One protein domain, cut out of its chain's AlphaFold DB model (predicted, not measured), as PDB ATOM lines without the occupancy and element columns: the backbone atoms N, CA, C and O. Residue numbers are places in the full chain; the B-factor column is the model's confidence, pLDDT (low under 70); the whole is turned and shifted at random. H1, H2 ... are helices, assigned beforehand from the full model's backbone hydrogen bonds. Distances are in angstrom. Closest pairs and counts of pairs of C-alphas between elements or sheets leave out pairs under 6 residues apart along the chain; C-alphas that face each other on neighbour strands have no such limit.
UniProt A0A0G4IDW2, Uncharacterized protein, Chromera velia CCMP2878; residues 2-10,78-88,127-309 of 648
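What this domain is: This is residues 2 to 10, 78 to 88 and 127 to 309 of the 648 residues of an uncharacterized protein of Chromera velia CCMP2878 (UniProt A0A0G4IDW2). The longest helix, H6, runs through the middle of a compact, all-helix body, in a bundle of roughly side-by-side helices with H4, H5 and H9. H3 and H8 meet near their first residues, with 143 to 148 of H3 touching 257 to 261 of H8, and make a corner on the side of H6 away from H5, while H7 packs near the last residues of H6, and H1 and H2 lie at the margin. The printed part has 203 residues with nine named helices, H1 to H9 in order, and no named strand. The radius of gyration of the C-alphas is 16.6 A, and the spans are 49 by 46 by 28 A.

How they stand to each other: H1, residues 2 to 10, is near H2, residues 78 to 88. H2 touches residues 163 to 168 alone of H4, residues 159 to 172, closest at the C-alphas of Leu 81 and Ala 164, 5.8 A. The hub is H6, residues 217 to 239. H3, residues 142 to 153, touches it about perpendicular at 89 degrees. H5, residues 175 to 194, and H6 form a hairpin, closest at the C-alphas of Gly 189 and Gly 228, 5.6 A. H7, residues 246 to 253, and H6 form another. H8, residues 257 to 268, only just touches H6, with 3 pairs of C-alphas within 8 A. H9, residues 286 to 302, touches H6, closest at the C-alphas of Thr 227 and Pro 286, 4.7 A. Every O i to N i+4 pair is within hydrogen-bond range except in H4, 8 of 10, and H8, 7 of 8.

Where its parts are: H1 begins at C-alpha 2 (95.820, 135.205, 158.260). H5 is 28.2 A long, H6 33.0 A and H9 24.3 A, ending at C-alpha 302 (130.095, 134.175, 178.988).

The domain as a whole: Residues 11 to 77 and 89 to 126 are not printed, with gaps of 12.2 A and 41.3 A between C-alphas. The links H5 to H6 and H8 to H9 are long. Mean pLDDT of the printed part is 80.3, but 31 in H1 and 37 in H2.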
ATOM      1  N   LEU A   2      95.089 135.846 157.139       26.50
ATOM      2  CA  LEU A   2      95.820 135.205 158.260       26.50
ATOM      3  C   LEU A   2      95.724 133.664 158.312       26.50
ATOM      4  O   LEU A   2      96.718 133.016 158.610       26.50
ATOM      5  N   SER A   3      94.589 133.058 157.942       25.80
ATOM      6  CA  SER A   3      94.464 131.589 157.843       25.80
ATOM      7  C   SER A   3      95.302 130.994 156.706       25.80
ATOM      8  O   SER A   3      95.865 129.916 156.852       25.80
ATOM      9  N   LYS A   4      95.440 131.725 155.591       30.92
ATOM     10  CA  LYS A   4      96.291 131.356 154.450       30.92
ATOM     11  C   LYS A   4      97.774 131.585 154.763       30.92
ATOM     12  O   LYS A   4      98.587 130.758 154.385       30.92
ATOM     13  N   ALA A   5      98.123 132.633 155.513       33.06
ATOM     14  CA  ALA A   5      99.483 132.854 156.016       33.06
ATOM     15  C   ALA A   5      99.894 131.802 157.062       33.06
ATOM     16  O   ALA A   5     101.015 131.316 157.011       33.06
ATOM     17  N   ALA A   6      98.977 131.390 157.944       33.19
ATOM     18  CA  ALA A   6      99.189 130.284 158.878       33.19
ATOM     19  C   ALA A   6      99.320 128.936 158.154       33.19
ATOM     20  O   ALA A   6     100.152 128.123 158.535       33.19
ATOM     21  N   LEU A   7      98.564 128.717 157.071       33.53
ATOM     22  CA  LEU A   7      98.706 127.534 156.218       33.53
ATOM     23  C   LEU A   7     100.038 127.545 155.447       33.53
ATOM     24  O   LEU A   7     100.699 126.521 155.372       33.53
ATOM     25  N   VAL A   8     100.470 128.698 154.926       32.69
ATOM     26  CA  VAL A   8     101.778 128.861 154.263       32.69
ATOM     27  C   VAL A   8     102.929 128.703 155.259       32.69
ATOM     28  O   VAL A   8     103.917 128.062 154.924       32.69
ATOM     29  N   ALA A   9     102.798 129.216 156.485       33.88
ATOM     30  CA  ALA A   9     103.760 128.998 157.563       33.88
ATOM     31  C   ALA A   9     103.796 127.523 157.987       33.88
ATOM     32  O   ALA A   9     104.871 126.958 158.107       33.88
ATOM     33  N   ALA A  10     102.639 126.867 158.127       33.81
ATOM     34  CA  ALA A  10     102.559 125.442 158.435       33.81
ATOM     35  C   ALA A  10     103.186 124.580 157.326       33.81
ATOM     36  O   ALA A  10     103.961 123.684 157.628       33.81
ATOM     37  N   GLY A  78     108.568 117.435 167.459       28.31
ATOM     38  CA  GLY A  78     107.578 117.747 166.427       28.31
ATOM     39  C   GLY A  78     106.200 118.077 167.002       28.31
ATOM     40  O   GLY A  78     105.561 119.025 166.546       28.31
ATOM     41  N   GLU A  79     105.766 117.351 168.034       35.59
ATOM     42  CA  GLU A  79     104.478 117.599 168.690       35.59
ATOM     43  C   GLU A  79     104.468 118.926 169.452       35.59
ATOM     44  O   GLU A  79     103.545 119.718 169.268       35.59
ATOM     45  N   GLY A  80     105.526 119.242 170.207       34.62
ATOM     46  CA  GLY A  80     105.633 120.523 170.916       34.62
ATOM     47  C   GLY A  80     105.639 121.739 169.977       34.62
ATOM     48  O   GLY A  80     105.022 122.764 170.278       34.62
ATOM     49  N   LEU A  81     106.282 121.616 168.810       35.97
ATOM     50  CA  LEU A  81     106.286 122.644 167.768       35.97
ATOM     51  C   LEU A  81     104.900 122.829 167.135       35.97
ATOM     52  O   LEU A  81     104.417 123.959 167.010       35.97
ATOM     53  N   LEU A  82     104.263 121.725 166.737       36.25
ATOM     54  CA  LEU A  82     102.939 121.744 166.120       36.25
ATOM     55  C   LEU A  82     101.898 122.323 167.086       36.25
ATOM     56  O   LEU A  82     101.048 123.111 166.680       36.25
ATOM     57  N   GLU A  83     102.013 121.999 168.370       41.53
ATOM     58  CA  GLU A  83     101.124 122.475 169.422       41.53
ATOM     59  C   GLU A  83     101.321 123.971 169.721       41.53
ATOM     60  O   GLU A  83     100.344 124.712 169.834       41.53
ATOM     61  N   ALA A  84     102.566 124.462 169.779       37.38
ATOM     62  CA  ALA A  84     102.846 125.893 169.932       37.38
ATOM     63  C   ALA A  84     102.274 126.706 168.757       37.38
ATOM     64  O   ALA A  84     101.648 127.752 168.954       37.38
ATOM     65  N   LEU A  85     102.425 126.195 167.532       37.62
ATOM     66  CA  LEU A  85     101.862 126.793 166.320       37.62
ATOM     67  C   LEU A  85     100.330 126.738 166.301       37.62
ATOM     68  O   LEU A  85      99.694 127.722 165.916       37.62
ATOM     69  N   GLN A  86      99.723 125.637 166.750       41.38
ATOM     70  CA  GLN A  86      98.269 125.503 166.872       41.38
ATOM     71  C   GLN A  86      97.698 126.476 167.904       41.38
ATOM     72  O   GLN A  86      96.776 127.215 167.569       41.38
ATOM     73  N   ARG A  87      98.286 126.570 169.103       39.47
ATOM     74  CA  ARG A  87      97.850 127.512 170.150       39.47
ATOM     75  C   ARG A  87      97.952 128.966 169.691       39.47
ATOM     76  O   ARG A  87      97.021 129.739 169.902       39.47
ATOM     77  N   MET A  88      99.027 129.338 168.993       37.78
ATOM     78  CA  MET A  88      99.139 130.677 168.405       37.78
ATOM     79  C   MET A  88      98.092 130.910 167.311       37.78
ATOM     80  O   MET A  88      97.423 131.941 167.305       37.78
ATOM     81  N   SER A 127     123.617 163.089 157.033       53.44
ATOM     82  CA  SER A 127     122.837 162.921 158.260       53.44
ATOM     83  C   SER A 127     123.643 162.112 159.269       53.44
ATOM     84  O   SER A 127     124.238 161.109 158.886       53.44
ATOM     85  N   GLY A 128     123.648 162.504 160.546       81.44
ATOM     86  CA  GLY A 128     124.309 161.794 161.655       81.44
ATOM     87  C   GLY A 128     123.716 160.415 161.997       81.44
ATOM     88  O   GLY A 128     123.567 160.092 163.169       81.44
ATOM     89  N   CYS A 129     123.340 159.623 160.991       90.81
ATOM     90  CA  CYS A 129     122.843 158.256 161.079       90.81
ATOM     91  C   CYS A 129     123.585 157.353 160.077       90.81
ATOM     92  O   CYS A 129     124.127 157.811 159.072       90.81
ATOM     93  N   VAL A 130     123.580 156.053 160.347       93.69
ATOM     94  CA  VAL A 130     124.154 154.986 159.527       93.69
ATOM     95  C   VAL A 130     123.159 154.586 158.431       93.69
ATOM     96  O   VAL A 130     122.009 154.261 158.749       93.69
ATOM     97  N   PRO A 131     123.555 154.573 157.146       93.50
ATOM     98  CA  PRO A 131     122.667 154.168 156.061       93.50
ATOM     99  C   PRO A 131     122.270 152.693 156.189       93.50
ATOM    100  O   PRO A 131     123.094 151.851 156.551       93.50
ATOM    101  N   LEU A 132     121.013 152.384 155.860       93.19
ATOM    102  CA  LEU A 132     120.489 151.018 155.834       93.19
ATOM    103  C   LEU A 132     120.661 150.384 154.449       93.19
ATOM    104  O   LEU A 132     120.387 151.019 153.429       93.19
ATOM    105  N   GLY A 133     121.088 149.124 154.427       91.44
ATOM    106  CA  GLY A 133     121.268 148.308 153.226       91.44
ATOM    107  C   GLY A 133     120.629 146.928 153.374       91.44
ATOM    108  O   GLY A 133     119.955 146.625 154.353       91.44
ATOM    109  N   GLY A 134     120.845 146.049 152.408       86.19
ATOM    110  CA  GLY A 134     120.400 144.663 152.468       86.19
ATOM    111  C   GLY A 134     119.092 144.391 151.721       86.19
ATOM    112  O   GLY A 134     119.016 143.559 150.823       86.19
ATOM    113  N   LEU A 135     118.016 145.094 152.082       83.00
ATOM    114  CA  LEU A 135     116.699 144.790 151.504       83.00
ATOM    115  C   LEU A 135     116.466 145.425 150.132       83.00
ATOM    116  O   LEU A 135     115.576 144.982 149.428       83.00
ATOM    117  N   LYS A 136     117.221 146.466 149.759       77.00
ATOM    118  CA  LYS A 136     117.005 147.237 148.516       77.00
ATOM    119  C   LYS A 136     118.234 147.310 147.604       77.00
ATOM    120  O   LYS A 136     118.165 147.918 146.542       77.00
ATOM    121  N   ASP A 137     119.359 146.732 148.016       77.12
ATOM    122  CA  ASP A 137     120.654 146.860 147.330       77.12
ATOM    123  C   ASP A 137     121.031 145.635 146.480       77.12
ATOM    124  O   ASP A 137     122.133 145.570 145.938       77.12
ATOM    125  N   GLY A 138     120.122 144.664 146.346       75.06
ATOM    126  CA  GLY A 138     120.338 143.438 145.576       75.06
ATOM    127  C   GLY A 138     121.144 142.356 146.300       75.06
ATOM    128  O   GLY A 138     121.429 141.316 145.707       75.06
ATOM    129  N   SER A 139     121.497 142.549 147.577       77.19
ATOM    130  CA  SER A 139     122.133 141.491 148.381       77.19
ATOM    131  C   SER A 139     121.202 140.296 148.647       77.19
ATOM    132  O   SER A 139     121.669 139.170 148.856       77.19
ATOM    133  N   LEU A 140     119.888 140.513 148.560       75.56
ATOM    134  CA  LEU A 140     118.876 139.474 148.396       75.56
ATOM    135  C   LEU A 140     118.371 139.464 146.947       75.56
ATOM    136  O   LEU A 140     118.195 140.514 146.331       75.56
ATOM    137  N   SER A 141     118.104 138.272 146.400       76.56
ATOM    138  CA  SER A 141     117.380 138.164 145.127       76.56
ATOM    139  C   SER A 141     115.972 138.752 145.265       76.56
ATOM    140  O   SER A 141     115.400 138.737 146.357       76.56
ATOM    141  N   ALA A 142     115.385 139.206 144.155       73.56
ATOM    142  CA  ALA A 142     114.028 139.759 144.145       73.56
ATOM    143  C   ALA A 142     112.997 138.793 144.763       73.56
ATOM    144  O   ALA A 142     112.135 139.217 145.528       73.56
ATOM    145  N   ASP A 143     113.138 137.490 144.507       72.19
ATOM    146  CA  ASP A 143     112.265 136.457 145.077       72.19
ATOM    147  C   ASP A 143     112.427 136.331 146.599       72.19
ATOM    148  O   ASP A 143     111.447 136.175 147.325       72.19
ATOM    149  N   ASN A 144     113.658 136.444 147.107       76.62
ATOM    150  CA  ASN A 144     113.934 136.403 148.543       76.62
ATOM    151  C   ASN A 144     113.405 137.651 149.256       76.62
ATOM    152  O   ASN A 144     112.853 137.542 150.351       76.62
ATOM    153  N   GLU A 145     113.547 138.823 148.640       74.75
ATOM    154  CA  GLU A 145     112.979 140.065 149.159       74.75
ATOM    155  C   GLU A 145     111.444 139.995 149.181       74.75
ATOM    156  O   GLU A 145     110.822 140.288 150.204       74.75
ATOM    157  N   ALA A 146     110.828 139.537 148.086       75.06
ATOM    158  CA  ALA A 146     109.385 139.343 147.993       75.06
ATOM    159  C   ALA A 146     108.875 138.336 149.035       75.06
ATOM    160  O   ALA A 146     107.846 138.577 149.670       75.06
ATOM    161  N   TYR A 147     109.611 137.245 149.266       75.94
ATOM    162  CA  TYR A 147     109.301 136.272 150.310       75.94
ATOM    163  C   TYR A 147     109.314 136.913 151.701       75.94
ATOM    164  O   TYR A 147     108.320 136.830 152.423       75.94
ATOM    165  N   LEU A 148     110.401 137.603 152.067       77.19
ATOM    166  CA  LEU A 148     110.515 138.251 153.377       77.19
ATOM    167  C   LEU A 148     109.430 139.310 153.577       77.19
ATOM    168  O   LEU A 148     108.806 139.346 154.635       77.19
ATOM    169  N   ARG A 149     109.138 140.116 152.550       76.94
ATOM    170  CA  ARG A 149     108.014 141.060 152.571       76.94
ATOM    171  C   ARG A 149     106.699 140.333 152.821       76.94
ATOM    172  O   ARG A 149     105.958 140.719 153.716       76.94
ATOM    173  N   THR A 150     106.416 139.261 152.091       74.75
ATOM    174  CA  THR A 150     105.154 138.520 152.232       74.75
ATOM    175  C   THR A 150     104.987 137.951 153.641       74.75
ATOM    176  O   THR A 150     103.938 138.133 154.255       74.75
ATOM    177  N   VAL A 151     106.027 137.312 154.180       72.06
ATOM    178  CA  VAL A 151     105.979 136.654 155.494       72.06
ATOM    179  C   VAL A 151     105.907 137.677 156.629       72.06
ATOM    180  O   VAL A 151     105.013 137.607 157.472       72.06
ATOM    181  N   TYR A 152     106.803 138.664 156.647       76.44
ATOM    182  CA  TYR A 152     106.963 139.550 157.804       76.44
ATOM    183  C   TYR A 152     106.022 140.760 157.801       76.44
ATOM    184  O   TYR A 152     105.780 141.349 158.857       76.44
ATOM    185  N   THR A 153     105.411 141.115 156.666       73.50
ATOM    186  CA  THR A 153     104.341 142.134 156.666       73.50
ATOM    187  C   THR A 153     103.040 141.576 157.253       73.50
ATOM    188  O   THR A 153     102.262 142.328 157.833       73.50
ATOM    189  N   ALA A 154     102.813 140.260 157.155       65.69
ATOM    190  CA  ALA A 154     101.594 139.602 157.633       65.69
ATOM    191  C   ALA A 154     101.586 139.302 159.144       65.69
ATOM    192  O   ALA A 154     100.526 139.014 159.702       65.69
ATOM    193  N   LEU A 155     102.746 139.349 159.801       69.19
ATOM    194  CA  LEU A 155     102.905 138.965 161.203       69.19
ATOM    195  C   LEU A 155     103.029 140.182 162.116       69.19
ATOM    196  O   LEU A 155     103.578 141.198 161.686       69.19
ATOM    197  N   PRO A 156     102.558 140.100 163.372       68.88
ATOM    198  CA  PRO A 156     102.659 141.229 164.284       68.88
ATOM    199  C   PRO A 156     104.110 141.507 164.690       68.88
ATOM    200  O   PRO A 156     104.500 142.670 164.634       68.88
ATOM    201  N   PHE A 157     104.916 140.467 164.965       77.06
ATOM    202  CA  PHE A 157     106.322 140.606 165.376       77.06
ATOM    203  C   PHE A 157     107.281 139.661 164.647       77.06
ATOM    204  O   PHE A 157     106.876 138.579 164.213       77.06
ATOM    205  N   GLY A 158     108.560 140.039 164.574       68.88
ATOM    206  CA  GLY A 158     109.644 139.204 164.045       68.88
ATOM    207  C   GLY A 158     109.838 137.887 164.815       68.88
ATOM    208  O   GLY A 158     109.792 136.822 164.195       68.88
ATOM    209  N   PRO A 159     109.972 137.914 166.159       68.25
ATOM    210  CA  PRO A 159     110.171 136.720 166.991       68.25
ATOM    211  C   PRO A 159     109.078 135.655 166.903       68.25
ATOM    212  O   PRO A 159     109.354 134.486 167.157       68.25
ATOM    213  N   ILE A 160     107.852 136.012 166.502       66.25
ATOM    214  CA  ILE A 160     106.761 135.038 166.328       66.25
ATOM    215  C   ILE A 160     107.084 134.024 165.220       66.25
ATOM    216  O   ILE A 160     106.658 132.878 165.301       66.25
ATOM    217  N   VAL A 161     107.882 134.391 164.211       59.75
ATOM    218  CA  VAL A 161     108.364 133.423 163.205       59.75
ATOM    219  C   VAL A 161     109.351 132.425 163.815       59.75
ATOM    220  O   VAL A 161     109.417 131.273 163.397       59.75
ATOM    221  N   ALA A 162     110.093 132.852 164.835       61.88
ATOM    222  CA  ALA A 162     111.142 132.073 165.476       61.88
ATOM    223  C   ALA A 162     110.648 131.248 166.684       61.88
ATOM    224  O   ALA A 162     111.459 130.663 167.407       61.88
ATOM    225  N   THR A 163     109.330 131.132 166.891       63.03
ATOM    226  CA  THR A 163     108.722 130.357 167.994       63.03
ATOM    227  C   THR A 163     109.138 128.895 167.995       63.03
ATOM    228  O   THR A 163     109.224 128.282 169.055       63.03
ATOM    229  N   ALA A 164     109.453 128.341 166.821       62.72
ATOM    230  CA  ALA A 164     109.987 126.994 166.707       62.72
ATOM    231  C   ALA A 164     111.312 126.832 167.457       62.72
ATOM    232  O   ALA A 164     111.509 125.866 168.189       62.72
ATOM    233  N   SER A 165     112.202 127.817 167.322       68.12
ATOM    234  CA  SER A 165     113.491 127.821 168.009       68.12
ATOM    235  C   SER A 165     113.320 127.990 169.526       68.12
ATOM    236  O   SER A 165     114.002 127.310 170.288       68.12
ATOM    237  N   ALA A 166     112.361 128.813 169.967       68.50
ATOM    238  CA  ALA A 166     112.015 128.938 171.387       68.50
ATOM    239  C   ALA A 166     111.475 127.618 171.970       68.50
ATOM    240  O   ALA A 166     111.862 127.220 173.067       68.50
ATOM    241  N   GLY A 167     110.622 126.914 171.216       66.88
ATOM    242  CA  GLY A 167     110.081 125.608 171.601       66.88
ATOM    243  C   GLY A 167     111.166 124.543 171.775       66.88
ATOM    244  O   GLY A 167     111.124 123.780 172.736       66.88
ATOM    245  N   VAL A 168     112.187 124.543 170.908       68.75
ATOM    246  CA  VAL A 168     113.358 123.661 171.050       68.75
ATOM    247  C   VAL A 168     114.102 123.944 172.358       68.75
ATOM    248  O   VAL A 168     114.404 123.013 173.096       68.75
ATOM    249  N   ILE A 169     114.361 125.210 172.696       77.81
ATOM    250  CA  ILE A 169     115.023 125.564 173.964       77.81
ATOM    251  C   ILE A 169     114.186 125.138 175.175       77.81
ATOM    252  O   ILE A 169     114.733 124.560 176.113       77.81
ATOM    253  N   ALA A 170     112.871 125.368 175.135       69.31
ATOM    254  CA  ALA A 170     111.957 124.964 176.201       69.31
ATOM    255  C   ALA A 170     111.926 123.439 176.417       69.31
ATOM    256  O   ALA A 170     111.734 122.986 177.540       69.31
ATOM    257  N   ALA A 171     112.140 122.648 175.363       69.31
ATOM    258  CA  ALA A 171     112.200 121.191 175.456       69.31
ATOM    259  C   ALA A 171     113.553 120.660 175.971       69.31
ATOM    260  O   ALA A 171     113.617 119.538 176.469       69.31
ATOM    261  N   LEU A 172     114.639 121.426 175.824       77.62
ATOM    262  CA  LEU A 172     116.003 120.944 176.080       77.62
ATOM    263  C   LEU A 172     116.562 121.315 177.455       77.62
ATOM    264  O   LEU A 172     117.499 120.666 177.921       77.62
ATOM    265  N   TYR A 173     116.035 122.361 178.081       85.19
ATOM    266  CA  TYR A 173     116.571 122.905 179.326       85.19
ATOM    267  C   TYR A 173     115.537 122.888 180.446       85.19
ATOM    268  O   TYR A 173     114.346 122.983 180.190       85.19
ATOM    269  N   GLU A 174     115.997 122.830 181.694       88.31
ATOM    270  CA  GLU A 174     115.167 123.144 182.865       88.31
ATOM    271  C   GLU A 174     114.913 124.663 182.959       88.31
ATOM    272  O   GLU A 174     115.578 125.465 182.297       88.31
ATOM    273  N   THR A 175     113.959 125.079 183.797       88.44
ATOM    274  CA  THR A 175     113.482 126.479 183.848       88.44
ATOM    275  C   THR A 175     114.600 127.536 184.018       88.44
ATOM    276  O   THR A 175     114.575 128.515 183.271       88.44
ATOM    277  N   PRO A 176     115.602 127.396 184.919       93.56
ATOM    278  CA  PRO A 176     116.593 128.464 185.111       93.56
ATOM    279  C   PRO A 176     117.461 128.729 183.868       93.56
ATOM    280  O   PRO A 176     117.507 129.880 183.427       93.56
ATOM    281  N   PRO A 177     118.083 127.719 183.215       93.25
ATOM    282  CA  PRO A 177     118.774 127.965 181.949       93.25
ATOM    283  C   PRO A 177     117.864 128.514 180.838       93.25
ATOM    284  O   PRO A 177     118.321 129.353 180.061       93.25
ATOM    285  N   GLN A 178     116.583 128.115 180.767       90.75
ATOM    286  CA  GLN A 178     115.639 128.703 179.799       90.75
ATOM    287  C   GLN A 178     115.493 130.220 179.999       90.75
ATOM    288  O   GLN A 178     115.577 130.979 179.031       90.75
ATOM    289  N   ILE A 179     115.309 130.670 181.245       92.25
ATOM    290  CA  ILE A 179     115.162 132.092 181.598       92.25
ATOM    291  C   ILE A 179     116.421 132.876 181.235       92.25
ATOM    292  O   ILE A 179     116.334 133.945 180.631       92.25
ATOM    293  N   ARG A 180     117.600 132.320 181.526       94.00
ATOM    294  CA  ARG A 180     118.877 132.926 181.139       94.00
ATOM    295  C   ARG A 180     119.001 133.098 179.624       94.00
ATOM    296  O   ARG A 180     119.339 134.180 179.153       94.00
ATOM    297  N   ILE A 181     118.709 132.050 178.854       93.00
ATOM    298  CA  ILE A 181     118.764 132.085 177.383       93.00
ATOM    299  C   ILE A 181     117.775 133.120 176.828       93.00
ATOM    300  O   ILE A 181     118.098 133.854 175.892       93.00
ATOM    301  N   GLN A 182     116.591 133.222 177.432       91.00
ATOM    302  CA  GLN A 182     115.607 134.244 177.098       91.00
ATOM    303  C   GLN A 182     116.114 135.666 177.420       91.00
ATOM    304  O   GLN A 182     115.912 136.571 176.614       91.00
ATOM    305  N   GLY A 183     116.855 135.845 178.519       93.38
ATOM    306  CA  GLY A 183     117.604 137.067 178.845       93.38
ATOM    307  C   GLY A 183     118.576 137.494 177.749       93.38
ATOM    308  O   GLY A 183     118.504 138.629 177.278       93.38
ATOM    309  N   ILE A 184     119.417 136.567 177.272       95.75
ATOM    310  CA  ILE A 184     120.351 136.819 176.158       95.75
ATOM    311  C   ILE A 184     119.582 137.279 174.915       95.75
ATOM    312  O   ILE A 184     119.967 138.255 174.273       95.75
ATOM    313  N   ASN A 185     118.486 136.589 174.586       94.75
ATOM    314  CA  ASN A 185     117.673 136.901 173.415       94.75
ATOM    315  C   ASN A 185     117.073 138.310 173.498       94.75
ATOM    316  O   ASN A 185     117.182 139.092 172.556       94.75
ATOM    317  N   SER A 186     116.469 138.658 174.635       95.19
ATOM    318  CA  SER A 186     115.829 139.960 174.821       95.19
ATOM    319  C   SER A 186     116.816 141.121 174.874       95.19
ATOM    320  O   SER A 186     116.535 142.160 174.279       95.19
ATOM    321  N   ILE A 187     117.985 140.941 175.495       96.44
ATOM    322  CA  ILE A 187     119.061 141.943 175.478       96.44
ATOM    323  C   ILE A 187     119.584 142.150 174.053       96.44
ATOM    324  O   ILE A 187     119.712 143.293 173.608       96.44
ATOM    325  N   ALA A 188     119.815 141.067 173.303       97.19
ATOM    326  CA  ALA A 188     120.257 141.153 171.915       97.19
ATOM    327  C   ALA A 188     119.218 141.847 171.028       97.19
ATOM    328  O   ALA A 188     119.571 142.717 170.234       97.19
ATOM    329  N   GLY A 189     117.939 141.499 171.165       96.62
ATOM    330  CA  GLY A 189     116.888 142.066 170.325       96.62
ATOM    331  C   GLY A 189     116.635 143.537 170.625       96.62
ATOM    332  O   GLY A 189     116.590 144.341 169.699       96.62
ATOM    333  N   TYR A 190     116.582 143.920 171.904       97.38
ATOM    334  CA  TYR A 190     116.490 145.328 172.284       97.38
ATOM    335  C   TYR A 190     117.690 146.131 171.763       97.38
ATOM    336  O   TYR A 190     117.506 147.148 171.098       97.38
ATOM    337  N   THR A 191     118.914 145.636 171.975       96.31
ATOM    338  CA  THR A 191     120.146 146.293 171.504       96.31
ATOM    339  C   THR A 191     120.170 146.446 169.984       96.31
ATOM    340  O   THR A 191     120.546 147.499 169.472       96.31
ATOM    341  N   ALA A 192     119.736 145.419 169.248       97.00
ATOM    342  CA  ALA A 192     119.657 145.456 167.793       97.00
ATOM    343  C   ALA A 192     118.656 146.507 167.292       97.00
ATOM    344  O   ALA A 192     118.887 147.135 166.257       97.00
ATOM    345  N   LEU A 193     117.540 146.692 168.002       97.00
ATOM    346  CA  LEU A 193     116.465 147.571 167.557       97.00
ATOM    347  C   LEU A 193     116.544 149.001 168.102       97.00
ATOM    348  O   LEU A 193     115.973 149.894 167.481       97.00
ATOM    349  N   ALA A 194     117.288 149.251 169.183       95.88
ATOM    350  CA  ALA A 194     117.434 150.582 169.777       95.88
ATOM    351  C   ALA A 194     117.893 151.641 168.756       95.88
ATOM    352  O   ALA A 194     117.411 152.768 168.766       95.88
ATOM    353  N   GLY A 195     118.753 151.274 167.799       94.56
ATOM    354  CA  GLY A 195     119.218 152.204 166.764       94.56
ATOM    355  C   GLY A 195     118.169 152.619 165.723       94.56
ATOM    356  O   GLY A 195     118.419 153.550 164.954       94.56
ATOM    357  N   PHE A 196     117.013 151.949 165.662       95.38
ATOM    358  CA  PHE A 196     115.875 152.360 164.827       95.38
ATOM    359  C   PHE A 196     114.965 153.378 165.527       95.38
ATOM    360  O   PHE A 196     114.136 154.013 164.860       95.38
ATOM    361  N   ASP A 197     115.096 153.515 166.844       94.38
ATOM    362  CA  ASP A 197     114.415 154.515 167.654       94.38
ATOM    363  C   ASP A 197     115.205 155.838 167.681       94.38
ATOM    364  O   ASP A 197     116.407 155.879 167.403       94.38
ATOM    365  N   GLU A 198     114.521 156.953 167.941       90.88
ATOM    366  CA  GLU A 198     115.140 158.283 167.912       90.88
ATOM    367  C   GLU A 198     116.016 158.533 169.147       90.88
ATOM    368  O   GLU A 198     117.102 159.114 169.029       90.88
ATOM    369  N   THR A 199     115.586 158.060 170.319       93.06
ATOM    370  CA  THR A 199     116.203 158.377 171.614       93.06
ATOM    371  C   THR A 199     116.874 157.180 172.261       93.06
ATOM    372  O   THR A 199     117.891 157.371 172.925       93.06
ATOM    373  N   ALA A 200     116.398 155.961 172.005       94.75
ATOM    374  CA  ALA A 200     116.865 154.791 172.734       94.75
ATOM    375  C   ALA A 200     118.379 154.548 172.630       94.75
ATOM    376  O   ALA A 200     119.003 154.735 171.581       94.75
ATOM    377  N   ILE A 201     118.978 154.082 173.716       93.44
ATOM    378  CA  ILE A 201     120.338 153.545 173.731       93.44
ATOM    379  C   ILE A 201     120.286 152.026 173.861       93.44
ATOM    380  O   ILE A 201     119.385 151.473 174.485       93.44
ATOM    381  N   GLY A 202     121.236 151.335 173.231       91.94
ATOM    382  CA  GLY A 202     121.382 149.890 173.384       91.94
ATOM    383  C   GLY A 202     121.713 149.511 174.827       91.94
ATOM    384  O   GLY A 202     122.167 150.344 175.613       91.94
ATOM    385  N   TRP A 203     121.515 148.239 175.178       92.62
ATOM    386  CA  TRP A 203     121.779 147.736 176.532       92.62
ATOM    387  C   TRP A 203     123.233 147.965 176.975       92.62
ATOM    388  O   TRP A 203     123.491 148.193 178.155       92.62
ATOM    389  N   PHE A 204     124.181 147.966 176.032       90.19
ATOM    390  CA  PHE A 204     125.599 148.229 176.292       90.19
ATOM    391  C   PHE A 204     125.976 149.703 176.065       90.19
ATOM    392  O   PHE A 204     127.148 150.035 175.910       90.19
ATOM    393  N   GLY A 205     124.991 150.606 176.031       87.88
ATOM    394  CA  GLY A 205     125.194 152.039 175.826       87.88
ATOM    395  C   GLY A 205     125.382 152.446 174.364       87.88
ATOM    396  O   GLY A 205     125.853 153.551 174.095       87.88
ATOM    397  N   GLU A 206     125.038 151.590 173.397       87.75
ATOM    398  CA  GLU A 206     125.158 151.948 171.987       87.75
ATOM    399  C   GLU A 206     124.221 153.095 171.602       87.75
ATOM    400  O   GLU A 206     123.005 153.003 171.742       87.75
ATOM    401  N   THR A 207     124.783 154.152 171.020       90.00
ATOM    402  CA  THR A 207     124.031 155.332 170.563       90.00
ATOM    403  C   THR A 207     123.898 155.403 169.039       90.00
ATOM    404  O   THR A 207     123.522 156.438 168.490       90.00
ATOM    405  N   THR A 208     124.257 154.333 168.321       90.50
ATOM    406  CA  THR A 208     124.171 154.278 166.854       90.50
ATOM    407  C   THR A 208     122.730 154.505 166.401       90.50
ATOM    408  O   THR A 208     121.803 153.924 166.959       90.50
ATOM    409  N   ARG A 209     122.535 155.330 165.367       93.94
ATOM    410  CA  ARG A 209     121.226 155.583 164.747       93.94
ATOM    411  C   ARG A 209     121.220 155.118 163.310       93.94
ATOM    412  O   ARG A 209     122.152 155.429 162.578       93.94
ATOM    413  N   TYR A 210     120.163 154.440 162.886       94.56
ATOM    414  CA  TYR A 210     119.977 154.029 161.500       94.56
ATOM    415  C   TYR A 210     119.132 155.047 160.741       94.56
ATOM    416  O   TYR A 210     118.178 155.617 161.271       94.56
ATOM    417  N   CYS A 211     119.476 155.294 159.479       93.12
ATOM    418  CA  CYS A 211     118.756 156.243 158.645       93.12
ATOM    419  C   CYS A 211     117.383 155.689 158.250       93.12
ATOM    420  O   CYS A 211     117.219 155.046 157.216       93.12
ATOM    421  N   THR A 212     116.388 155.958 159.092       91.19
ATOM    422  CA  THR A 212     114.981 155.587 158.875       91.19
ATOM    423  C   THR A 212     114.188 156.692 158.173       91.19
ATOM    424  O   THR A 212     113.125 156.432 157.608       91.19
ATOM    425  N   LYS A 213     114.715 157.926 158.143       84.88
ATOM    426  CA  LYS A 213     114.110 159.063 157.439       84.88
ATOM    427  C   LYS A 213     114.055 158.777 155.935       84.88
ATOM    428  O   LYS A 213     115.087 158.681 155.280       84.88
ATOM    429  N   GLY A 214     112.843 158.661 155.395       83.88
ATOM    430  CA  GLY A 214     112.596 158.311 153.990       83.88
ATOM    431  C   GLY A 214     112.152 156.863 153.763       83.88
ATOM    432  O   GLY A 214     111.753 156.536 152.649       83.88
ATOM    433  N   LEU A 215     112.161 156.017 154.800       88.69
ATOM    434  CA  LEU A 215     111.457 154.736 154.775       88.69
ATOM    435  C   LEU A 215     109.967 154.947 155.054       88.69
ATOM    436  O   LEU A 215     109.595 155.803 155.862       88.69
ATOM    437  N   THR A 216     109.107 154.141 154.429       89.88
ATOM    438  CA  THR A 216     107.715 154.041 154.897       89.88
ATOM    439  C   THR A 216     107.658 153.317 156.245       89.88
ATOM    440  O   THR A 216     108.611 152.648 156.656       89.88
ATOM    441  N   LYS A 217     106.520 153.409 156.943       87.44
ATOM    442  CA  LYS A 217     106.309 152.692 158.209       87.44
ATOM    443  C   LYS A 217     106.464 151.177 158.032       87.44
ATOM    444  O   LYS A 217     107.054 150.513 158.877       87.44
ATOM    445  N   GLU A 218     105.961 150.648 156.923       86.25
ATOM    446  CA  GLU A 218     106.022 149.229 156.568       86.25
ATOM    447  C   GLU A 218     107.457 148.796 156.275       86.25
ATOM    448  O   GLU A 218     107.868 147.708 156.666       86.25
ATOM    449  N   GLU A 219     108.237 149.655 155.619       87.94
ATOM    450  CA  GLU A 219     109.642 149.381 155.340       87.94
ATOM    451  C   GLU A 219     110.476 149.373 156.615       87.94
ATOM    452  O   GLU A 219     111.218 148.417 156.828       87.94
ATOM    453  N   LYS A 220     110.320 150.377 157.489       91.06
ATOM    454  CA  LYS A 220     110.978 150.388 158.803       91.06
ATOM    455  C   LYS A 220     110.630 149.118 159.591       91.06
ATOM    456  O   LYS A 220     111.535 148.403 160.009       91.06
ATOM    457  N   ALA A 221     109.342 148.789 159.695       88.81
ATOM    458  CA  ALA A 221     108.886 147.595 160.405       88.81
ATOM    459  C   ALA A 221     109.450 146.296 159.805       88.81
ATOM    460  O   ALA A 221     109.737 145.353 160.536       88.81
ATOM    461  N   LEU A 222     109.631 146.221 158.484       88.75
ATOM    462  CA  LEU A 222     110.240 145.060 157.837       88.75
ATOM    463  C   LEU A 222     111.714 144.887 158.233       88.75
ATOM    464  O   LEU A 222     112.128 143.768 158.533       88.75
ATOM    465  N   TYR A 223     112.491 145.976 158.261       93.12
ATOM    466  CA  TYR A 223     113.875 145.950 158.752       93.12
ATOM    467  C   TYR A 223     113.938 145.465 160.204       93.12
ATOM    468  O   TYR A 223     114.715 144.558 160.511       93.12
ATOM    469  N   GLU A 224     113.100 146.025 161.075       93.50
ATOM    470  CA  GLU A 224     113.044 145.671 162.497       93.50
ATOM    471  C   GLU A 224     112.668 144.193 162.695       93.50
ATOM    472  O   GLU A 224     113.383 143.463 163.380       93.50
ATOM    473  N   LYS A 225     111.616 143.711 162.021       90.88
ATOM    474  CA  LYS A 225     111.136 142.322 162.134       90.88
ATOM    475  C   LYS A 225     112.146 141.290 161.645       90.88
ATOM    476  O   LYS A 225     112.337 140.267 162.298       90.88
ATOM    477  N   ILE A 226     112.796 141.540 160.504       91.12
ATOM    478  CA  ILE A 226     113.837 140.637 159.991       91.12
ATOM    479  C   ILE A 226     115.019 140.613 160.963       91.12
ATOM    480  O   ILE A 226     115.529 139.540 161.272       91.12
ATOM    481  N   THR A 227     115.421 141.777 161.483       94.38
ATOM    482  CA  THR A 227     116.493 141.881 162.482       94.38
ATOM    483  C   THR A 227     116.141 141.082 163.742       94.38
ATOM    484  O   THR A 227     116.925 140.233 164.160       94.38
ATOM    485  N   GLY A 228     114.943 141.272 164.304       92.62
ATOM    486  CA  GLY A 228     114.485 140.560 165.500       92.62
ATOM    487  C   GLY A 228     114.363 139.042 165.310       92.62
ATOM    488  O   GLY A 228     114.749 138.265 166.188       92.62
ATOM    489  N   ALA A 229     113.890 138.589 164.146       89.19
ATOM    490  CA  ALA A 229     113.833 137.162 163.832       89.19
ATOM    491  C   ALA A 229     115.232 136.535 163.737       89.19
ATOM    492  O   ALA A 229     115.473 135.464 164.294       89.19
ATOM    493  N   LEU A 230     116.175 137.220 163.078       92.12
ATOM    494  CA  LEU A 230     117.567 136.778 162.976       92.12
ATOM    495  C   LEU A 230     118.250 136.711 164.346       92.12
ATOM    496  O   LEU A 230     118.939 135.730 164.620       92.12
ATOM    497  N   VAL A 231     118.008 137.699 165.218       94.69
ATOM    498  CA  VAL A 231     118.471 137.667 166.614       94.69
ATOM    499  C   VAL A 231     117.979 136.406 167.318       94.69
ATOM    500  O   VAL A 231     118.786 135.637 167.841       94.69
ATOM    501  N   THR A 232     116.667 136.161 167.271       90.12
ATOM    502  CA  THR A 232     116.042 135.036 167.976       90.12
ATOM    503  C   THR A 232     116.609 133.697 167.515       90.12
ATOM    504  O   THR A 232     117.014 132.870 168.334       90.12
ATOM    505  N   HIS A 233     116.715 133.492 166.200       88.69
ATOM    506  CA  HIS A 233     117.296 132.268 165.659       88.69
ATOM    507  C   HIS A 233     118.763 132.096 166.048       88.69
ATOM    508  O   HIS A 233     119.156 131.009 166.464       88.69
ATOM    509  N   TYR A 234     119.573 133.149 165.934       91.81
ATOM    510  CA  TYR A 234     121.003 133.051 166.199       91.81
ATOM    511  C   TYR A 234     121.308 132.800 167.676       91.81
ATOM    512  O   TYR A 234     122.138 131.947 167.985       91.81
ATOM    513  N   VAL A 235     120.624 133.494 168.593       93.00
ATOM    514  CA  VAL A 235     120.801 133.283 170.037       93.00
ATOM    515  C   VAL A 235     120.419 131.857 170.413       93.00
ATOM    516  O   VAL A 235     121.227 131.152 171.015       93.00
ATOM    517  N   TYR A 236     119.234 131.387 170.019       89.94
ATOM    518  CA  TYR A 236     118.821 130.024 170.348       89.94
ATOM    519  C   TYR A 236     119.705 128.971 169.673       89.94
ATOM    520  O   TYR A 236     120.036 127.969 170.301       89.94
ATOM    521  N   PHE A 237     120.168 129.205 168.442       88.88
ATOM    522  CA  PHE A 237     121.142 128.329 167.788       88.88
ATOM    523  C   PHE A 237     122.459 128.248 168.579       88.88
ATOM    524  O   PHE A 237     122.986 127.156 168.806       88.88
ATOM    525  N   ALA A 238     122.982 129.395 169.019       89.88
ATOM    526  CA  ALA A 238     124.222 129.477 169.785       89.88
ATOM    527  C   ALA A 238     124.105 128.807 171.165       89.88
ATOM    528  O   ALA A 238     125.087 128.252 171.655       89.88
ATOM    529  N   GLN A 239     122.913 128.831 171.769       90.00
ATOM    530  CA  GLN A 239     122.640 128.241 173.083       90.00
ATOM    531  C   GLN A 239     122.163 126.778 173.022       90.00
ATOM    532  O   GLN A 239     122.159 126.088 174.043       90.00
ATOM    533  N   ALA A 240     121.769 126.268 171.852       83.12
ATOM    534  CA  ALA A 240     121.332 124.883 171.713       83.12
ATOM    535  C   ALA A 240     122.503 123.896 171.929       83.12
ATOM    536  O   ALA A 240     123.566 124.046 171.312       83.12
ATOM    537  N   PRO A 241     122.333 122.844 172.756       75.75
ATOM    538  CA  PRO A 241     123.373 121.852 172.988       75.75
ATOM    539  C   PRO A 241     123.728 121.103 171.697       75.75
ATOM    540  O   PRO A 241     122.891 120.403 171.125       75.75
ATOM    541  N   LYS A 242     125.004 121.147 171.293       70.50
ATOM    542  CA  LYS A 242     125.514 120.483 170.073       70.50
ATOM    543  C   LYS A 242     125.190 118.986 169.977       70.50
ATOM    544  O   LYS A 242     125.062 118.456 168.886       70.50
ATOM    545  N   LYS A 243     125.091 118.285 171.114       66.19
ATOM    546  CA  LYS A 243     124.854 116.828 171.164       66.19
ATOM    547  C   LYS A 243     123.372 116.432 171.150       66.19
ATOM    548  O   LYS A 243     123.084 115.244 171.140       66.19
ATOM    549  N   SER A 244     122.455 117.400 171.193       61.34
ATOM    550  CA  SER A 244     121.014 117.158 171.382       61.34
ATOM    551  C   SER A 244     120.187 117.177 170.093       61.34
ATOM    552  O   SER A 244     118.975 117.017 170.157       61.34
ATOM    553  N   GLY A 245     120.795 117.436 168.929       71.25
ATOM    554  CA  GLY A 245     120.047 117.690 167.690       71.25
ATOM    555  C   GLY A 245     119.364 119.069 167.639       71.25
ATOM    556  O   GLY A 245     118.767 119.434 166.628       71.25
ATOM    557  N   GLY A 246     119.429 119.861 168.720       73.50
ATOM    558  CA  GLY A 246     118.755 121.159 168.808       73.50
ATOM    559  C   GLY A 246     119.268 122.184 167.793       73.50
ATOM    560  O   GLY A 246     118.488 122.972 167.262       73.50
ATOM    561  N   GLN A 247     120.562 122.150 167.462       79.06
ATOM    562  CA  GLN A 247     121.146 123.028 166.444       79.06
ATOM    563  C   GLN A 247     120.625 122.699 165.043       79.06
ATOM    564  O   GLN A 247     120.335 123.602 164.259       79.06
ATOM    565  N   GLU A 248     120.476 121.414 164.736       78.88
ATOM    566  CA  GLU A 248     119.894 120.914 163.498       78.88
ATOM    567  C   GLU A 248     118.414 121.304 163.400       78.88
ATOM    568  O   GLU A 248     117.993 121.822 162.367       78.88
ATOM    569  N   ALA A 249     117.651 121.150 164.488       71.06
ATOM    570  CA  ALA A 249     116.247 121.558 164.553       71.06
ATOM    571  C   ALA A 249     116.072 123.072 164.327       71.06
ATOM    572  O   ALA A 249     115.223 123.502 163.544       71.06
ATOM    573  N   ILE A 250     116.920 123.899 164.946       74.12
ATOM    574  CA  ILE A 250     116.885 125.356 164.757       74.12
ATOM    575  C   ILE A 250     117.302 125.737 163.331       74.12
ATOM    576  O   ILE A 250     116.634 126.558 162.702       74.12
ATOM    577  N   ARG A 251     118.339 125.105 162.770       76.31
ATOM    578  CA  ARG A 251     118.732 125.309 161.362       76.31
ATOM    579  C   ARG A 251     117.616 124.937 160.390       76.31
ATOM    580  O   ARG A 251     117.414 125.645 159.406       76.31
ATOM    581  N   ALA A 252     116.884 123.861 160.666       73.25
ATOM    582  CA  ALA A 252     115.724 123.476 159.871       73.25
ATOM    583  C   ALA A 252     114.623 124.551 159.924       73.25
ATOM    584  O   ALA A 252     114.015 124.849 158.898       73.25
ATOM    585  N   SER A 253     114.429 125.212 161.072       68.69
ATOM    586  CA  SER A 253     113.421 126.274 161.213       68.69
ATOM    587  C   SER A 253     113.694 127.533 160.371       68.69
ATOM    588  O   SER A 253     112.760 128.257 160.043       68.69
ATOM    589  N   VAL A 254     114.946 127.767 159.946       70.56
ATOM    590  CA  VAL A 254     115.327 128.870 159.036       70.56
ATOM    591  C   VAL A 254     115.528 128.420 157.585       70.56
ATOM    592  O   VAL A 254     116.008 129.196 156.760       70.56
ATOM    593  N   ALA A 255     115.189 127.174 157.235       60.25
ATOM    594  CA  ALA A 255     115.620 126.540 155.985       60.25
ATOM    595  C   ALA A 255     114.904 127.015 154.704       60.25
ATOM    596  O   ALA A 255     115.180 126.474 153.629       60.25
ATOM    597  N   TYR A 256     114.048 128.039 154.770       61.62
ATOM    598  CA  TYR A 256     113.179 128.422 153.657       61.62
ATOM    599  C   TYR A 256     113.387 129.870 153.191       61.62
ATOM    600  O   TYR A 256     113.520 130.808 153.981       61.62
ATOM    601  N   GLY A 257     113.405 130.035 151.863       67.38
ATOM    602  CA  GLY A 257     113.345 131.322 151.167       67.38
ATOM    603  C   GLY A 257     114.394 132.353 151.598       67.38
ATOM    604  O   GLY A 257     115.566 132.044 151.832       67.38
ATOM    605  N   GLY A 258     113.952 133.611 151.697       71.25
ATOM    606  CA  GLY A 258     114.820 134.750 151.997       71.25
ATOM    607  C   GLY A 258     115.418 134.745 153.406       71.25
ATOM    608  O   GLY A 258     116.502 135.300 153.591       71.25
ATOM    609  N   LEU A 259     114.790 134.070 154.378       78.00
ATOM    610  CA  LEU A 259     115.321 133.993 155.744       78.00
ATOM    611  C   LEU A 259     116.573 133.112 155.806       78.00
ATOM    612  O   LEU A 259     117.552 133.507 156.431       78.00
ATOM    613  N   LYS A 260     116.601 131.993 155.065       83.50
ATOM    614  CA  LYS A 260     117.797 131.141 154.930       83.50
ATOM    615  C   LYS A 260     118.999 131.932 154.427       83.50
ATOM    616  O   LYS A 260     120.106 131.805 154.949       83.50
ATOM    617  N   LYS A 261     118.792 132.753 153.390       85.75
ATOM    618  CA  LYS A 261     119.866 133.568 152.813       85.75
ATOM    619  C   LYS A 261     120.314 134.664 153.780       85.75
ATOM    620  O   LYS A 261     121.517 134.834 153.945       85.75
ATOM    621  N   ALA A 262     119.380 135.355 154.432       86.25
ATOM    622  CA  ALA A 262     119.696 136.375 155.431       86.25
ATOM    623  C   ALA A 262     120.461 135.791 156.633       86.25
ATOM    624  O   ALA A 262     121.453 136.369 157.066       86.25
ATOM    625  N   TYR A 263     120.064 134.612 157.116       88.62
ATOM    626  CA  TYR A 263     120.756 133.909 158.196       88.62
ATOM    627  C   TYR A 263     122.174 133.493 157.792       88.62
ATOM    628  O   TYR A 263     123.122 133.719 158.534       88.62
ATOM    629  N   ARG A 264     122.366 132.985 156.570       89.38
ATOM    630  CA  ARG A 264     123.709 132.691 156.053       89.38
ATOM    631  C   ARG A 264     124.595 133.942 155.984       89.38
ATOM    632  O   ARG A 264     125.753 133.887 156.377       89.38
ATOM    633  N   LEU A 265     124.050 135.067 155.518       91.81
ATOM    634  CA  LEU A 265     124.771 136.347 155.497       91.81
ATOM    635  C   LEU A 265     125.127 136.827 156.914       91.81
ATOM    636  O   LEU A 265     126.175 137.431 157.105       91.81
ATOM    637  N   MET A 266     124.280 136.542 157.906       93.31
ATOM    638  CA  MET A 266     124.557 136.799 159.322       93.31
ATOM    639  C   MET A 266     125.692 135.918 159.859       93.31
ATOM    640  O   MET A 266     126.554 136.402 160.591       93.31
ATOM    641  N   GLU A 267     125.709 134.628 159.514       90.50
ATOM    642  CA  GLU A 267     126.777 133.703 159.914       90.50
ATOM    643  C   GLU A 267     128.134 134.100 159.317       90.50
ATOM    644  O   GLU A 267     129.142 134.024 160.016       90.50
ATOM    645  N   GLU A 268     128.138 134.554 158.062       92.50
ATOM    646  CA  GLU A 268     129.325 135.001 157.320       92.50
ATOM    647  C   GLU A 268     129.817 136.402 157.744       92.50
ATOM    648  O   GLU A 268     130.937 136.780 157.401       92.50
ATOM    649  N   TYR A 269     129.015 137.179 158.485       94.50
ATOM    650  CA  TYR A 269     129.374 138.538 158.894       94.50
ATOM    651  C   TYR A 269     130.434 138.545 160.004       94.50
ATOM    652  O   TYR A 269     130.252 137.933 161.063       94.50
ATOM    653  N   ASP A 270     131.519 139.289 159.772       94.44
ATOM    654  CA  ASP A 270     132.634 139.443 160.707       94.44
ATOM    655  C   ASP A 270     132.261 140.367 161.885       94.44
ATOM    656  O   ASP A 270     132.049 141.566 161.676       94.44
ATOM    657  N   PRO A 271     132.233 139.864 163.137       90.38
ATOM    658  CA  PRO A 271     131.947 140.683 164.313       90.38
ATOM    659  C   PRO A 271     132.930 141.840 164.539       90.38
ATOM    660  O   PRO A 271     132.575 142.817 165.196       90.38
ATOM    661  N   ALA A 272     134.148 141.782 163.985       91.38
ATOM    662  CA  ALA A 272     135.087 142.904 164.052       91.38
ATOM    663  C   ALA A 272     134.581 144.147 163.289       91.38
ATOM    664  O   ALA A 272     135.028 145.265 163.550       91.38
ATOM    665  N   SER A 273     133.606 143.966 162.392       93.44
ATOM    666  CA  SER A 273     132.991 145.031 161.590       93.44
ATOM    667  C   SER A 273     131.791 145.705 162.274       93.44
ATOM    668  O   SER A 273     131.108 146.515 161.660       93.44
ATOM    669  N   CYS A 274     131.526 145.422 163.555       92.00
ATOM    670  CA  CYS A 274     130.340 145.925 164.263       92.00
ATOM    671  C   CYS A 274     130.359 147.414 164.644       92.00
ATOM    672  O   CYS A 274     129.370 147.936 165.165       92.00
ATOM    673  N   ASP A 275     131.466 148.111 164.396       90.00
ATOM    674  CA  ASP A 275     131.561 149.556 164.578       90.00
ATOM    675  C   ASP A 275     131.033 150.284 163.335       90.00
ATOM    676  O   ASP A 275     131.787 150.626 162.423       90.00
ATOM    677  N   PHE A 276     129.723 150.525 163.298       89.81
ATOM    678  CA  PHE A 276     129.069 151.205 162.178       89.81
ATOM    679  C   PHE A 276     129.394 152.707 162.074       89.81
ATOM    680  O   PHE A 276     128.977 153.343 161.106       89.81
ATOM    681  N   SER A 277     130.137 153.293 163.024       84.56
ATOM    682  CA  SER A 277     130.641 154.669 162.878       84.56
ATOM    683  C   SER A 277     131.707 154.766 161.779       84.56
ATOM    684  O   SER A 277     131.873 155.813 161.149       84.56
ATOM    685  N   LYS A 278     132.383 153.649 161.496       87.19
ATOM    686  CA  LYS A 278     133.362 153.512 160.422       87.19
ATOM    687  C   LYS A 278     132.673 153.314 159.082       87.19
ATOM    688  O   LYS A 278     131.829 152.435 158.925       87.19
ATOM    689  N   LYS A 279     133.066 154.111 158.089       87.12
ATOM    690  CA  LYS A 279     132.441 154.125 156.758       87.12
ATOM    691  C   LYS A 279     132.589 152.787 156.027       87.12
ATOM    692  O   LYS A 279     131.690 152.398 155.293       87.12
ATOM    693  N   GLU A 280     133.698 152.087 156.233       89.00
ATOM    694  CA  GLU A 280     133.972 150.758 155.679       89.00
ATOM    695  C   GLU A 280     133.026 149.664 156.198       89.00
ATOM    696  O   GLU A 280     132.833 148.662 155.516       89.00
ATOM    697  N   ASN A 281     132.390 149.884 157.353       89.94
ATOM    698  CA  ASN A 281     131.426 148.960 157.954       89.94
ATOM    699  C   ASN A 281     129.971 149.281 157.553       89.94
ATOM    700  O   ASN A 281     129.038 148.654 158.052       89.94
ATOM    701  N   GLN A 282     129.762 150.267 156.673       88.88
ATOM    702  CA  GLN A 282     128.449 150.708 156.199       88.88
ATOM    703  C   GLN A 282     128.159 150.189 154.778       88.88
ATOM    704  O   GLN A 282     129.087 150.033 153.981       88.88
ATOM    705  N   PRO A 283     126.880 150.003 154.398       92.06
ATOM    706  CA  PRO A 283     125.662 150.243 155.181       92.06
ATOM    707  C   PRO A 283     125.369 149.146 156.216       92.06
ATOM    708  O   PRO A 283     125.819 148.011 156.080       92.06
ATOM    709  N   ALA A 284     124.556 149.473 157.222       94.50
ATOM    710  CA  ALA A 284     124.046 148.487 158.168       94.50
ATOM    711  C   ALA A 284     122.883 147.700 157.541       94.50
ATOM    712  O   ALA A 284     121.894 148.266 157.076       94.50
ATOM    713  N   THR A 285     122.994 146.380 157.529       95.56
ATOM    714  CA  THR A 285     121.957 145.446 157.064       95.56
ATOM    715  C   THR A 285     121.279 144.748 158.249       95.56
ATOM    716  O   THR A 285     121.923 144.603 159.293       95.56
ATOM    717  N   PRO A 286     120.049 144.210 158.110       94.88
ATOM    718  CA  PRO A 286     119.391 143.461 159.187       94.88
ATOM    719  C   PRO A 286     120.260 142.355 159.804       94.88
ATOM    720  O   PRO A 286     120.313 142.205 161.021       94.88
ATOM    721  N   TRP A 287     120.994 141.605 158.975       94.62
ATOM    722  CA  TRP A 287     121.886 140.540 159.442       94.62
ATOM    723  C   TRP A 287     123.150 141.058 160.127       94.62
ATOM    724  O   TRP A 287     123.570 140.455 161.110       94.62
ATOM    725  N   SER A 288     123.742 142.167 159.669       96.19
ATOM    726  CA  SER A 288     124.883 142.775 160.371       96.19
ATOM    727  C   SER A 288     124.471 143.304 161.747       96.19
ATOM    728  O   SER A 288     125.126 143.005 162.742       96.19
ATOM    729  N   ILE A 289     123.329 143.998 161.826       97.62
ATOM    730  CA  ILE A 289     122.782 144.555 163.067       97.62
ATOM    731  C   ILE A 289     122.493 143.421 164.056       97.62
ATOM    732  O   ILE A 289     122.983 143.445 165.188       97.62
ATOM    733  N   ALA A 290     121.772 142.388 163.607       96.62
ATOM    734  CA  ALA A 290     121.473 141.217 164.421       96.62
ATOM    735  C   ALA A 290     122.754 140.528 164.912       96.62
ATOM    736  O   ALA A 290     122.863 140.215 166.098       96.62
ATOM    737  N   LYS A 291     123.741 140.301 164.029       96.75
ATOM    738  CA  LYS A 291     124.993 139.610 164.376       96.75
ATOM    739  C   LYS A 291     125.745 140.355 165.471       96.75
ATOM    740  O   LYS A 291     126.172 139.736 166.444       96.75
ATOM    741  N   CYS A 292     125.867 141.670 165.324       96.62
ATOM    742  CA  CYS A 292     126.574 142.517 166.272       96.62
ATOM    743  C   CYS A 292     125.927 142.517 167.651       96.62
ATOM    744  O   CYS A 292     126.615 142.300 168.647       96.62
ATOM    745  N   ALA A 293     124.606 142.683 167.712       96.69
ATOM    746  CA  ALA A 293     123.891 142.643 168.980       96.69
ATOM    747  C   ALA A 293     123.965 141.256 169.642       96.69
ATOM    748  O   ALA A 293     124.173 141.155 170.852       96.69
ATOM    749  N   CYS A 294     123.866 140.179 168.853       97.00
ATOM    750  CA  CYS A 294     123.964 138.814 169.364       97.00
ATOM    751  C   CYS A 294     125.338 138.500 169.953       97.00
ATOM    752  O   CYS A 294     125.407 137.961 171.050       97.00
ATOM    753  N   VAL A 295     126.430 138.811 169.244       95.06
ATOM    754  CA  VAL A 295     127.790 138.493 169.715       95.06
ATOM    755  C   VAL A 295     128.110 139.244 171.004       95.06
ATOM    756  O   VAL A 295     128.621 138.636 171.941       95.06
ATOM    757  N   LYS A 296     127.741 140.529 171.091       93.50
ATOM    758  CA  LYS A 296     127.893 141.305 172.329       93.50
ATOM    759  C   LYS A 296     127.101 140.698 173.484       93.50
ATOM    760  O   LYS A 296     127.648 140.495 174.563       93.50
ATOM    761  N   SER A 297     125.840 140.346 173.237       94.81
ATOM    762  CA  SER A 297     124.969 139.758 174.262       94.81
ATOM    763  C   SER A 297     125.452 138.388 174.716       94.81
ATOM    764  O   SER A 297     125.469 138.115 175.907       94.81
ATOM    765  N   LEU A 298     125.903 137.535 173.795       94.50
ATOM    766  CA  LEU A 298     126.494 136.243 174.138       94.50
ATOM    767  C   LEU A 298     127.745 136.429 175.001       94.50
ATOM    768  O   LEU A 298     127.837 135.795 176.046       94.50
ATOM    769  N   SER A 299     128.644 137.340 174.617       92.38
ATOM    770  CA  SER A 299     129.876 137.604 175.368       92.38
ATOM    771  C   SER A 299     129.611 138.158 176.769       92.38
ATOM    772  O   SER A 299     130.223 137.716 177.739       92.38
ATOM    773  N   TYR A 300     128.618 139.040 176.923       90.38
ATOM    774  CA  TYR A 300     128.203 139.550 178.234       90.38
ATOM    775  C   TYR A 300     127.737 138.449 179.204       90.38
ATOM    776  O   TYR A 300     127.877 138.595 180.425       90.38
ATOM    777  N   PHE A 301     127.206 137.347 178.663       92.88
ATOM    778  CA  PHE A 301     126.784 136.175 179.423       92.88
ATOM    779  C   PHE A 301     127.878 135.095 179.531       92.88
ATOM    780  O   PHE A 301     127.713 134.156 180.292       92.88
ATOM    781  N   GLU A 302     129.027 135.189 178.854       89.69
ATOM    782  CA  GLU A 302     130.095 134.175 178.988       89.69
ATOM    783  C   GLU A 302     130.679 134.110 180.408       89.69
ATOM    784  O   GLU A 302     131.097 133.044 180.856       89.69
ATOM    785  N   THR A 303     130.681 135.239 181.123       85.88
ATOM    786  CA  THR A 303     131.271 135.388 182.465       85.88
ATOM    787  C   THR A 303     130.240 135.710 183.544       85.88
ATOM    788  O   THR A 303     130.589 136.151 184.630       85.88
ATOM    789  N   ASP A 304     128.957 135.467 183.292       89.81
ATOM    790  CA  ASP A 304     127.849 135.858 184.177       89.81
ATOM    791  C   ASP A 304     127.677 135.000 185.443       89.81
ATOM    792  O   ASP A 304     126.654 135.109 186.114       89.81
ATOM    793  N   GLY A 305     128.638 134.126 185.748       89.81
ATOM    794  CA  GLY A 305     128.624 133.254 186.922       89.81
ATOM    795  C   GLY A 305     127.752 132.001 186.801       89.81
ATOM    796  O   GLY A 305     127.720 131.201 187.734       89.81
ATOM    797  N   TRP A 306     127.086 131.758 185.666       93.88
ATOM    798  CA  TRP A 306     126.246 130.563 185.482       93.88
ATOM    799  C   TRP A 306     127.027 129.278 185.178       93.88
ATOM    800  O   TRP A 306     126.443 128.191 185.168       93.88
ATOM    801  N   ASN A 307     128.331 129.387 184.906       93.75
ATOM    802  CA  ASN A 307     129.162 128.299 184.385       93.75
ATOM    803  C   ASN A 307     128.584 127.680 183.093       93.75
ATOM    804  O   ASN A 307     128.590 126.462 182.909       93.75
ATOM    805  N   SER A 308     128.036 128.501 182.188       92.25
ATOM    806  CA  SER A 308     127.260 128.007 181.039       92.25
ATOM    807  C   SER A 308     128.053 127.147 180.057       92.25
ATOM    808  O   SER A 308     127.465 126.350 179.336       92.25
ATOM    809  N   ASP A 309     129.378 127.280 180.016       91.56
ATOM    810  CA  ASP A 309     130.243 126.445 179.180       91.56
ATOM    811  C   ASP A 309     130.955 125.330 179.968       91.56
ATOM    812  O   ASP A 309     131.602 124.480 179.357       91.56
TER     813      ASP A 309